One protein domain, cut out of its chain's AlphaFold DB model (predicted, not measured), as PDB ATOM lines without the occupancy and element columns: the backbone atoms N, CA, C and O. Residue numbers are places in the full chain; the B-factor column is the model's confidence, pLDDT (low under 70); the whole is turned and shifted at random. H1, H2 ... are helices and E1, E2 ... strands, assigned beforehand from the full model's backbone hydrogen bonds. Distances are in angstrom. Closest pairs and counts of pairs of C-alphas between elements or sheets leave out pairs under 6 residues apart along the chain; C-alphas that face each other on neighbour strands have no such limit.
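Overview. This is residues 43 to 122 of the 123 residues of an uncharacterized protein of Parvimonas micra ATCC 33270 (UniProt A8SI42). A strongly twisted wall of three antiparallel strands has two helices, H1 and H2, packed on one face, touching each other at a steep tilt of 45 degrees, while the other face is bare. The 80 printed residues include H1, E1, E2, E3 and H2 in that order, of mixed class; the sheet E1 - E2 - E3 is a meander, each strand the antiparallel neighbour of the one before. It is compact, radius of gyration of the C-alphas 12.1 A, spanning 35 by 26 by 24 A.

Along the chain. H1, residues 45 to 56, begins at C-alpha 45 (267.852, 240.764, 392.820). E1 is 61 to 68, 22.5 A; E2 71 to 79, 24.5 A; E3 85 to 94, 25.9 A, bending 60 degrees at 88. H2, 108 to 116, ends at C-alpha 116 (272.562, 231.053, 390.720).

Arrangement. Hairpin E1 and E2 has N 64 and O 75 at 2.8 A; hairpin E2 and E3, N 76 and O 89 at 2.9 A. H1 lies over E1, height 8.0 A over the sheet; their closest C-alphas are Glu 49 and Val 63, 5.4 A. H2, on the same face, lies over E3, closest C-alphas Gly 89 and Thr 110, 6.1 A. H1 and H2 touch, closest C-alphas Ile 52 and Val 109, 6.9 A, at a steep tilt of 45 degrees, opposite ways. H1 has every O i to N i+4 pair within hydrogen-bond range; H2 has 2 of 5, and 5 of 6 O i to N i+3.

Size, cuts and confidence. The printed part has no cut. The link E3 to H2 is long, 13 residues; residues 101 to 106 are under pLDDT 70.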
ATOM      1  N   ILE A  43     268.338 234.431 397.645       88.50
ATOM      2  CA  ILE A  43     269.165 235.529 397.156       88.50
ATOM      3  C   ILE A  43     268.232 236.643 396.703       88.50
ATOM      4  O   ILE A  43     267.094 236.375 396.312       88.50
ATOM      5  N   THR A  44     268.698 237.881 396.731       92.00
ATOM      6  CA  THR A  44     267.913 239.007 396.218       92.00
ATOM      7  C   THR A  44     268.291 239.338 394.775       92.00
ATOM      8  O   THR A  44     269.254 238.805 394.211       92.00
ATOM      9  N   VAL A  45     267.520 240.225 394.146       91.44
ATOM     10  CA  VAL A  45     267.852 240.764 392.820       91.44
ATOM     11  C   VAL A  45     269.191 241.519 392.870       91.44
ATOM     12  O   VAL A  45     270.014 241.385 391.963       91.44
ATOM     13  N   GLU A  46     269.450 242.232 393.966       92.06
ATOM     14  CA  GLU A  46     270.677 242.993 394.214       92.06
ATOM     15  C   GLU A  46     271.907 242.089 394.373       92.06
ATOM     16  O   GLU A  46     272.987 242.444 393.896       92.06
ATOM     17  N   ASP A  47     271.770 240.906 394.983       91.38
ATOM     18  CA  ASP A  47     272.863 239.922 395.054       91.38
ATOM     19  C   ASP A  47     273.316 239.498 393.649       91.38
ATOM     20  O   ASP A  47     274.514 239.361 393.364       91.38
ATOM     21  N   VAL A  48     272.346 239.297 392.753       89.88
ATOM     22  CA  VAL A  48     272.600 238.916 391.363       89.88
ATOM     23  C   VAL A  48     273.255 240.069 390.605       89.88
ATOM     24  O   VAL A  48     274.257 239.852 389.920       89.88
ATOM     25  N   GLU A  49     272.752 241.292 390.772       92.19
ATOM     26  CA  GLU A  49     273.320 242.502 390.167       92.19
ATOM     27  C   GLU A  49     274.764 242.747 390.611       92.19
ATOM     28  O   GLU A  49     275.662 242.891 389.775       92.19
ATOM     29  N   THR A  50     275.008 242.690 391.920       93.19
ATOM     30  CA  THR A  50     276.334 242.849 392.533       93.19
ATOM     31  C   THR A  50     277.320 241.842 391.959       93.19
ATOM     32  O   THR A  50     278.440 242.189 391.573       93.19
ATOM     33  N   TYR A  51     276.904 240.579 391.851       91.69
ATOM     34  CA  TYR A  51     277.753 239.536 391.300       91.69
ATOM     35  C   TYR A  51     278.099 239.788 389.830       91.69
ATOM     36  O   TYR A  51     279.270 239.683 389.461       91.69
ATOM     37  N   ILE A  52     277.125 240.146 388.992       90.31
ATOM     38  CA  ILE A  52     277.370 240.406 387.564       90.31
ATOM     39  C   ILE A  52     278.322 241.575 387.395       90.31
ATOM     40  O   ILE A  52     279.304 241.448 386.668       90.31
ATOM     41  N   ASN A  53     278.069 242.676 388.098       92.06
ATOM     42  CA  ASN A  53     278.927 243.850 388.066       92.06
ATOM     43  C   ASN A  53     280.366 243.497 388.495       92.06
ATOM     44  O   ASN A  53     281.333 243.901 387.844       92.06
ATOM     45  N   SER A  54     280.529 242.619 389.496       92.25
ATOM     46  CA  SER A  54     281.850 242.125 389.913       92.25
ATOM     47  C   SER A  54     282.560 241.282 388.839       92.25
ATOM     48  O   SER A  54     283.747 241.478 388.578       92.25
ATOM     49  N   VAL A  55     281.845 240.363 388.179       90.88
ATOM     50  CA  VAL A  55     282.414 239.445 387.176       90.88
ATOM     51  C   VAL A  55     282.715 240.172 385.869       90.88
ATOM     52  O   VAL A  55     283.739 239.917 385.236       90.88
ATOM     53  N   MET A  56     281.837 241.096 385.483       88.94
ATOM     54  CA  MET A  56     281.958 241.890 384.265       88.94
ATOM     55  C   MET A  56     282.843 243.126 384.448       88.94
ATOM     56  O   MET A  56     283.166 243.774 383.454       88.94
ATOM     57  N   LYS A  57     283.264 243.431 385.686       91.06
ATOM     58  CA  LYS A  57     284.106 244.583 386.045       91.06
ATOM     59  C   LYS A  57     283.522 245.909 385.547       91.06
ATOM     60  O   LYS A  57     284.214 246.726 384.947       91.06
ATOM     61  N   SER A  58     282.227 246.086 385.764       88.69
ATOM     62  CA  SER A  58     281.449 247.259 385.366       88.69
ATOM     63  C   SER A  58     280.340 247.451 386.390       88.69
ATOM     64  O   SER A  58     279.928 246.481 387.002       88.69
ATOM     65  N   ASP A  59     279.877 248.676 386.580       89.81
ATOM     66  CA  ASP A  59     278.737 249.055 387.423       89.81
ATOM     67  C   ASP A  59     277.466 249.324 386.600       89.81
ATOM     68  O   ASP A  59     276.448 249.765 387.123       89.81
ATOM     69  N   SER A  60     277.525 249.092 385.289       90.56
ATOM     70  CA  SER A  60     276.474 249.500 384.359       90.56
ATOM     71  C   SER A  60     275.473 248.379 384.065       90.56
ATOM     72  O   SER A  60     274.597 248.552 383.211       90.56
ATOM     73  N   TYR A  61     275.595 247.222 384.731       91.94
ATOM     74  CA  TYR A  61     274.593 246.165 384.655       91.94
ATOM     75  C   TYR A  61     273.513 246.373 385.707       91.94
ATOM     76  O   TYR A  61     273.810 246.645 386.866       91.94
ATOM     77  N   SER A  62     272.265 246.182 385.288       92.19
ATOM     78  CA  SER A  62     271.087 246.215 386.149       92.19
ATOM     79  C   SER A  62     270.250 244.962 385.959       92.19
ATOM     80  O   SER A  62     270.056 244.492 384.829       92.19
ATOM     81  N   VAL A  63     269.719 244.445 387.060       91.81
ATOM     82  CA  VAL A  63     268.922 243.222 387.113       91.81
ATOM     83  C   VAL A  63     267.500 243.563 387.531       91.81
ATOM     84  O   VAL A  63     267.279 244.350 388.439       91.81
ATOM     85  N   ASN A  64     266.509 243.013 386.832       92.69
ATOM     86  CA  ASN A  64     265.104 243.322 387.082       92.69
ATOM     87  C   ASN A  64     264.265 242.047 387.100       92.69
ATOM     88  O   ASN A  64     264.335 241.237 386.172       92.69
ATOM     89  N   TYR A  65     263.434 241.899 388.128       92.50
ATOM     90  CA  TYR A  65     262.440 240.837 388.206       92.50
ATOM     91  C   TYR A  65     261.201 241.189 387.373       92.50
ATOM     92  O   TYR A  65     260.696 242.311 387.407       92.50
ATOM     93  N   TRP A  66     260.701 240.222 386.609       93.50
ATOM     94  CA  TRP A  66     259.516 240.366 385.777       93.50
ATOM     95  C   TRP A  66     258.671 239.096 385.839       93.50
ATOM     96  O   TRP A  66     259.133 238.016 385.478       93.50
ATOM     97  N   ALA A  67     257.406 239.238 386.234       93.94
ATOM     98  CA  ALA A  67     256.445 238.142 386.264       93.94
ATOM     99  C   ALA A  67     255.130 238.564 385.604       93.94
ATOM    100  O   ALA A  67     254.426 239.443 386.100       93.94
ATOM    101  N   LYS A  68     254.802 237.963 384.457       93.50
ATOM    102  CA  LYS A  68     253.559 238.227 383.715       93.50
ATOM    103  C   LYS A  68     253.237 237.069 382.775       93.50
ATOM    104  O   LYS A  68     254.131 236.408 382.256       93.50
ATOM    105  N   TYR A  69     251.947 236.852 382.515       93.19
ATOM    106  CA  TYR A  69     251.460 235.851 381.551       93.19
ATOM    107  C   TYR A  69     251.986 234.425 381.803       93.19
ATOM    108  O   TYR A  69     252.362 233.722 380.866       93.19
ATOM    109  N   GLY A  70     252.068 234.016 383.073       89.69
ATOM    110  CA  GLY A  70     252.575 232.693 383.458       89.69
ATOM    111  C   GLY A  70     254.080 232.501 383.243       89.69
ATOM    112  O   GLY A  70     254.559 231.373 383.272       89.69
ATOM    113  N   LYS A  71     254.826 233.583 383.005       90.06
ATOM    114  CA  LYS A  71     256.281 233.575 382.863       90.06
ATOM    115  C   LYS A  71     256.902 234.398 383.975       90.06
ATOM    116  O   LYS A  71     256.423 235.491 384.272       90.06
ATOM    117  N   GLU A  72     257.991 233.887 384.523       93.12
ATOM    118  CA  GLU A  72     258.766 234.525 385.578       93.12
ATOM    119  C   GLU A  72     260.223 234.601 385.125       93.12
ATOM    120  O   GLU A  72     260.792 233.609 384.661       93.12
ATOM    121  N   ARG A  73     260.801 235.805 385.149       91.19
ATOM    122  CA  ARG A  73     262.113 236.079 384.568       91.19
ATOM    123  C   ARG A  73     262.897 237.105 385.356       91.19
ATOM    124  O   ARG A  73     262.342 238.066 385.874       91.19
ATOM    125  N   LEU A  74     264.210 236.931 385.346       90.88
ATOM    126  CA  LEU A  74     265.166 237.908 385.836       90.88
ATOM    127  C   LEU A  74     265.941 238.452 384.637       90.88
ATOM    128  O   LEU A  74     266.774 237.752 384.060       90.88
ATOM    129  N   TYR A  75     265.615 239.671 384.221       90.25
ATOM    130  CA  TYR A  75     266.218 240.339 383.073       90.25
ATOM    131  C   TYR A  75     267.489 241.055 383.469       90.25
ATOM    132  O   TYR A  75     267.511 241.747 384.485       90.25
ATOM    133  N   VAL A  76     268.506 240.974 382.613       88.56
ATOM    134  CA  VAL A  76     269.729 241.749 382.792       88.56
ATOM    135  C   VAL A  76     269.953 242.682 381.638       88.56
ATOM    136  O   VAL A  76     269.976 242.305 380.468       88.56
ATOM    137  N   ASN A  77     270.134 243.932 382.018       90.19
ATOM    138  CA  ASN A  77     270.328 245.052 381.139       90.19
ATOM    139  C   ASN A  77     271.716 245.628 381.377       90.19
ATOM    140  O   ASN A  77     272.227 245.593 382.490       90.19
ATOM    141  N   TYR A  78     272.298 246.183 380.328       89.94
ATOM    142  CA  TYR A  78     273.513 246.975 380.383       89.94
ATOM    143  C   TYR A  78     273.194 248.389 379.902       89.94
ATOM    144  O   TYR A  78     272.604 248.551 378.831       89.94
ATOM    145  N   TYR A  79     273.575 249.402 380.669       86.31
ATOM    146  CA  TYR A  79     273.455 250.800 380.268       86.31
ATOM    147  C   TYR A  79     274.767 251.276 379.650       86.31
ATOM    148  O   TYR A  79     275.835 251.142 380.238       86.31
ATOM    149  N   THR A  80     274.702 251.825 378.438       83.06
ATOM    150  CA  THR A  80     275.872 252.470 377.830       83.06
ATOM    151  C   THR A  80     276.143 253.812 378.508       83.06
ATOM    152  O   THR A  80     275.236 254.414 379.077       83.06
ATOM    153  N   GLY A  81     277.360 254.351 378.375       75.75
ATOM    154  CA  GLY A  81     277.690 255.696 378.881       75.75
ATOM    155  C   GLY A  81     276.826 256.830 378.304       75.75
ATOM    156  O   GLY A  81     276.817 257.930 378.838       75.75
ATOM    157  N   SER A  82     276.063 256.563 377.239       79.81
ATOM    158  CA  SER A  82     275.077 257.482 376.655       79.81
ATOM    159  C   SER A  82     273.644 257.252 377.168       79.81
ATOM    160  O   SER A  82     272.707 257.815 376.614       79.81
ATOM    161  N   GLY A  83     273.450 256.394 378.177       78.88
ATOM    162  CA  GLY A  83     272.154 256.101 378.801       78.88
ATOM    163  C   GLY A  83     271.289 255.063 378.075       78.88
ATOM    164  O   GLY A  83     270.192 254.754 378.536       78.88
ATOM    165  N   TYR A  84     271.753 254.482 376.962       83.19
ATOM    166  CA  TYR A  84     270.966 253.489 376.224       83.19
ATOM    167  C   TYR A  84     271.008 252.123 376.905       83.19
ATOM    168  O   TYR A  84     272.083 251.580 377.168       83.19
ATOM    169  N   ARG A  85     269.829 251.532 377.107       86.00
ATOM    170  CA  ARG A  85     269.672 250.186 377.662       86.00
ATOM    171  C   ARG A  85     269.845 249.119 376.579       86.00
ATOM    172  O   ARG A  85     269.130 249.125 375.580       86.00
ATOM    173  N   LYS A  86     270.737 248.158 376.811       86.44
ATOM    174  CA  LYS A  86     270.909 246.946 376.002       86.44
ATOM    175  C   LYS A  86     270.589 245.715 376.838       86.44
ATOM    176  O   LYS A  86     271.277 245.452 377.819       86.44
ATOM    177  N   GLU A  87     269.584 244.945 376.438       84.38
ATOM    178  CA  GLU A  87     269.304 243.652 377.069       84.38
ATOM    179  C   GLU A  87     270.464 242.679 376.795       84.38
ATOM    180  O   GLU A  87     270.918 242.542 375.661       84.38
ATOM    181  N   GLN A  88     270.975 242.044 377.849       84.12
ATOM    182  CA  GLN A  88     272.084 241.081 377.793       84.12
ATOM    183  C   GLN A  88     271.605 239.630 377.888       84.12
ATOM    184  O   GLN A  88     272.359 238.708 377.565       84.12
ATOM    185  N   GLY A  89     270.366 239.439 378.341       85.38
ATOM    186  CA  GLY A  89     269.697 238.155 378.481       85.38
ATOM    187  C   GLY A  89     268.764 238.130 379.687       85.38
ATOM    188  O   GLY A  89     268.569 239.136 380.373       85.38
ATOM    189  N   PHE A  90     268.202 236.955 379.956       86.44
ATOM    190  CA  PHE A  90     267.357 236.710 381.118       86.44
ATOM    191  C   PHE A  90     267.576 235.301 381.679       86.44
ATOM    192  O   PHE A  90     268.006 234.392 380.968       86.44
ATOM    193  N   LEU A  91     267.244 235.120 382.955       85.44
ATOM    194  CA  LEU A  91     267.018 233.810 383.558       85.44
ATOM    195  C   LEU A  91     265.524 233.529 383.615       85.44
ATOM    196  O   LEU A  91     264.754 234.420 383.961       85.44
ATOM    197  N   GLU A  92     265.125 232.297 383.318       89.19
ATOM    198  CA  GLU A  92     263.774 231.826 383.622       89.19
ATOM    199  C   GLU A  92     263.705 231.329 385.058       89.19
ATOM    200  O   GLU A  92     264.633 230.680 385.561       89.19
ATOM    201  N   LEU A  93     262.599 231.670 385.707       90.50
ATOM    202  CA  LEU A  93     262.285 231.272 387.060       90.50
ATOM    203  C   LEU A  93     261.031 230.409 387.048       90.50
ATOM    204  O   LEU A  93     260.165 230.538 386.178       90.50
ATOM    205  N   GLN A  94     260.948 229.526 388.031       89.62
ATOM    206  CA  GLN A  94     259.755 228.752 388.302       89.62
ATOM    207  C   GLN A  94     259.476 228.804 389.800       89.62
ATOM    208  O   GLN A  94     260.239 228.262 390.597       89.62
ATOM    209  N   ASN A  95     258.382 229.466 390.179       88.19
ATOM    210  CA  ASN A  95     258.015 229.693 391.580       88.19
ATOM    211  C   ASN A  95     259.138 230.400 392.371       88.19
ATOM    212  O   ASN A  95     259.455 230.015 393.499       88.19
ATOM    213  N   GLY A  96     259.778 231.395 391.753       87.88
ATOM    214  CA  GLY A  96     260.915 232.128 392.308       87.88
ATOM    215  C   GLY A  96     262.264 231.415 392.190       87.88
ATOM    216  O   GLY A  96     263.287 232.018 392.498       87.88
ATOM    217  N   VAL A  97     262.319 230.162 391.727       89.00
ATOM    218  CA  VAL A  97     263.573 229.395 391.616       89.00
ATOM    219  C   VAL A  97     264.203 229.580 390.243       89.00
ATOM    220  O   VAL A  97     263.558 229.347 389.225       89.00
ATOM    221  N   ILE A  98     265.480 229.955 390.195       88.81
ATOM    222  CA  ILE A  98     266.230 230.141 388.947       88.81
ATOM    223  C   ILE A  98     266.492 228.789 388.275       88.81
ATOM    224  O   ILE A  98     267.224 227.948 388.801       88.81
ATOM    225  N   MET A  99     265.971 228.609 387.061       84.62
ATOM    226  CA  MET A  99     266.036 227.330 386.342       84.62
ATOM    227  C   MET A  99     267.297 227.164 385.482       84.62
ATOM    228  O   MET A  99     267.715 226.032 385.248       84.62
ATOM    229  N   ALA A 100     267.932 228.274 385.080       70.94
ATOM    230  CA  ALA A 100     269.063 228.366 384.145       70.94
ATOM    231  C   ALA A 100     268.846 227.621 382.810       70.94
ATOM    232  O   ALA A 100     268.816 226.396 382.734       70.94
ATOM    233  N   GLN A 101     268.750 228.370 381.712       66.44
ATOM    234  CA  GLN A 101     268.645 227.783 380.378       66.44
ATOM    235  C   GLN A 101     270.042 227.357 379.884       66.44
ATOM    236  O   GLN A 101     270.963 228.172 379.913       66.44
ATOM    237  N   GLU A 102     270.193 226.108 379.420       58.75
ATOM    238  CA  GLU A 102     271.455 225.530 378.886       58.75
ATOM    239  C   GLU A 102     271.450 225.307 377.349       58.75
ATOM    240  O   GLU A 102     272.401 224.771 376.782       58.75
ATOM    241  N   ARG A 103     270.401 225.742 376.636       45.59
ATOM    242  CA  ARG A 103     270.330 225.783 375.162       45.59
ATOM    243  C   ARG A 103     270.519 227.184 374.532       45.59
ATOM    244  O   ARG A 103     269.642 228.031 374.677       45.59
ATOM    245  N   GLY A 104     271.588 227.389 373.749       57.16
ATOM    246  CA  GLY A 104     271.765 228.570 372.881       57.16
ATOM    247  C   GLY A 104     273.193 229.135 372.811       57.16
ATOM    248  O   GLY A 104     274.113 228.617 373.438       57.16
ATOM    249  N   ALA A 105     273.381 230.205 372.027       56.22
ATOM    250  CA  ALA A 105     274.599 231.016 372.055       56.22
ATOM    251  C   ALA A 105     274.525 231.998 373.235       56.22
ATOM    252  O   ALA A 105     273.630 232.837 373.296       56.22
ATOM    253  N   TYR A 106     275.459 231.871 374.177       68.81
ATOM    254  CA  TYR A 106     275.441 232.593 375.449       68.81
ATOM    255  C   TYR A 106     276.471 233.719 375.499       68.81
ATOM    256  O   TYR A 106     277.660 233.486 375.267       68.81
ATOM    257  N   THR A 107     276.030 234.916 375.888       74.94
ATOM    258  CA  THR A 107     276.911 236.019 376.292       74.94
ATOM    259  C   THR A 107     277.699 235.648 377.561       74.94
ATOM    260  O   THR A 107     277.227 234.840 378.370       74.94
ATOM    261  N   PRO A 108     278.887 236.234 377.802       81.25
ATOM    262  CA  PRO A 108     279.628 236.030 379.054       81.25
ATOM    263  C   PRO A 108     278.783 236.316 380.301       81.25
ATOM    264  O   PRO A 108     278.851 235.569 381.276       81.25
ATOM    265  N   VAL A 109     277.919 237.333 380.214       80.44
ATOM    266  CA  VAL A 109     276.942 237.692 381.245       80.44
ATOM    267  C   VAL A 109     276.011 236.505 381.480       80.44
ATOM    268  O   VAL A 109     275.999 235.985 382.588       80.44
ATOM    269  N   THR A 110     275.330 235.990 380.436       75.62
ATOM    270  CA  THR A 110     274.411 234.831 380.545       75.62
ATOM    271  C   THR A 110     275.055 233.585 381.177       75.62
ATOM    272  O   THR A 110     274.400 232.886 381.946       75.62
ATOM    273  N   LYS A 111     276.352 233.342 380.937       82.00
ATOM    274  CA  LYS A 111     277.096 232.242 381.581       82.00
ATOM    275  C   LYS A 111     277.362 232.489 383.065       82.00
ATOM    276  O   LYS A 111     277.288 231.549 383.854       82.00
ATOM    277  N   ALA A 112     277.659 233.728 383.461       83.12
ATOM    278  CA  ALA A 112     277.886 234.072 384.864       83.12
ATOM    279  C   ALA A 112     276.650 233.753 385.728       83.12
ATOM    280  O   ALA A 112     276.787 233.251 386.844       83.12
ATOM    281  N   PHE A 113     275.440 233.928 385.188       78.25
ATOM    282  CA  PHE A 113     274.200 233.629 385.916       78.25
ATOM    283  C   PHE A 113     274.014 232.178 386.322       78.25
ATOM    284  O   PHE A 113     273.282 231.912 387.273       78.25
ATOM    285  N   TRP A 114     274.647 231.226 385.636       81.00
ATOM    286  CA  TRP A 114     274.497 229.808 385.968       81.00
ATOM    287  C   TRP A 114     274.948 229.487 387.391       81.00
ATOM    288  O   TRP A 114     274.494 228.502 387.972       81.00
ATOM    289  N   ARG A 115     275.767 230.352 388.001       84.81
ATOM    290  CA  ARG A 115     276.103 230.271 389.424       84.81
ATOM    291  C   ARG A 115     274.871 230.265 390.338       84.81
ATOM    292  O   ARG A 115     274.936 229.667 391.409       84.81
ATOM    293  N   PHE A 116     273.788 230.922 389.935       86.44
ATOM    294  CA  PHE A 116     272.562 231.053 390.720       86.44
ATOM    295  C   PHE A 116     271.508 229.993 390.392       86.44
ATOM    296  O   PHE A 116     270.402 230.055 390.917       86.44
ATOM    297  N   LYS A 117     271.822 229.003 389.548       86.31
ATOM    298  CA  LYS A 117     270.903 227.898 389.250       86.31
ATOM    299  C   LYS A 117     270.445 227.212 390.544       86.31
ATOM    300  O   LYS A 117     271.274 226.799 391.354       86.31
ATOM    301  N   GLY A 118     269.131 227.077 390.716       84.56
ATOM    302  CA  GLY A 118     268.501 226.485 391.899       84.56
ATOM    303  C   GLY A 118     268.427 227.402 393.124       84.56
ATOM    304  O   GLY A 118     267.956 226.964 394.170       84.56
ATOM    305  N   ALA A 119     268.888 228.651 393.030       87.69
ATOM    306  CA  ALA A 119     268.637 229.654 394.057       87.69
ATOM    307  C   ALA A 119     267.219 230.217 393.905       87.69
ATOM    308  O   ALA A 119     266.705 230.322 392.787       87.69
ATOM    309  N   LYS A 120     266.610 230.590 395.029       89.25
ATOM    310  CA  LYS A 120     265.300 231.231 395.057       89.25
ATOM    311  C   LYS A 120     265.486 232.736 395.174       89.25
ATOM    312  O   LYS A 120     266.171 233.195 396.083       89.25
ATOM    313  N   ILE A 121     264.880 233.490 394.266       89.19
ATOM    314  CA  ILE A 121     264.803 234.941 394.385       89.19
ATOM    315  C   ILE A 121     263.796 235.284 395.487       89.19
ATOM    316  O   ILE A 121     262.632 234.887 395.418       89.19
ATOM    317  N   ASN A 122     264.255 236.031 396.486       81.69
ATOM    318  CA  ASN A 122     263.400 236.758 397.413       81.69
ATOM    319  C   ASN A 122     263.147 238.141 396.787       81.69
ATOM    320  O   ASN A 122     264.010 239.016 396.872       81.69
TER     321      ASN A 122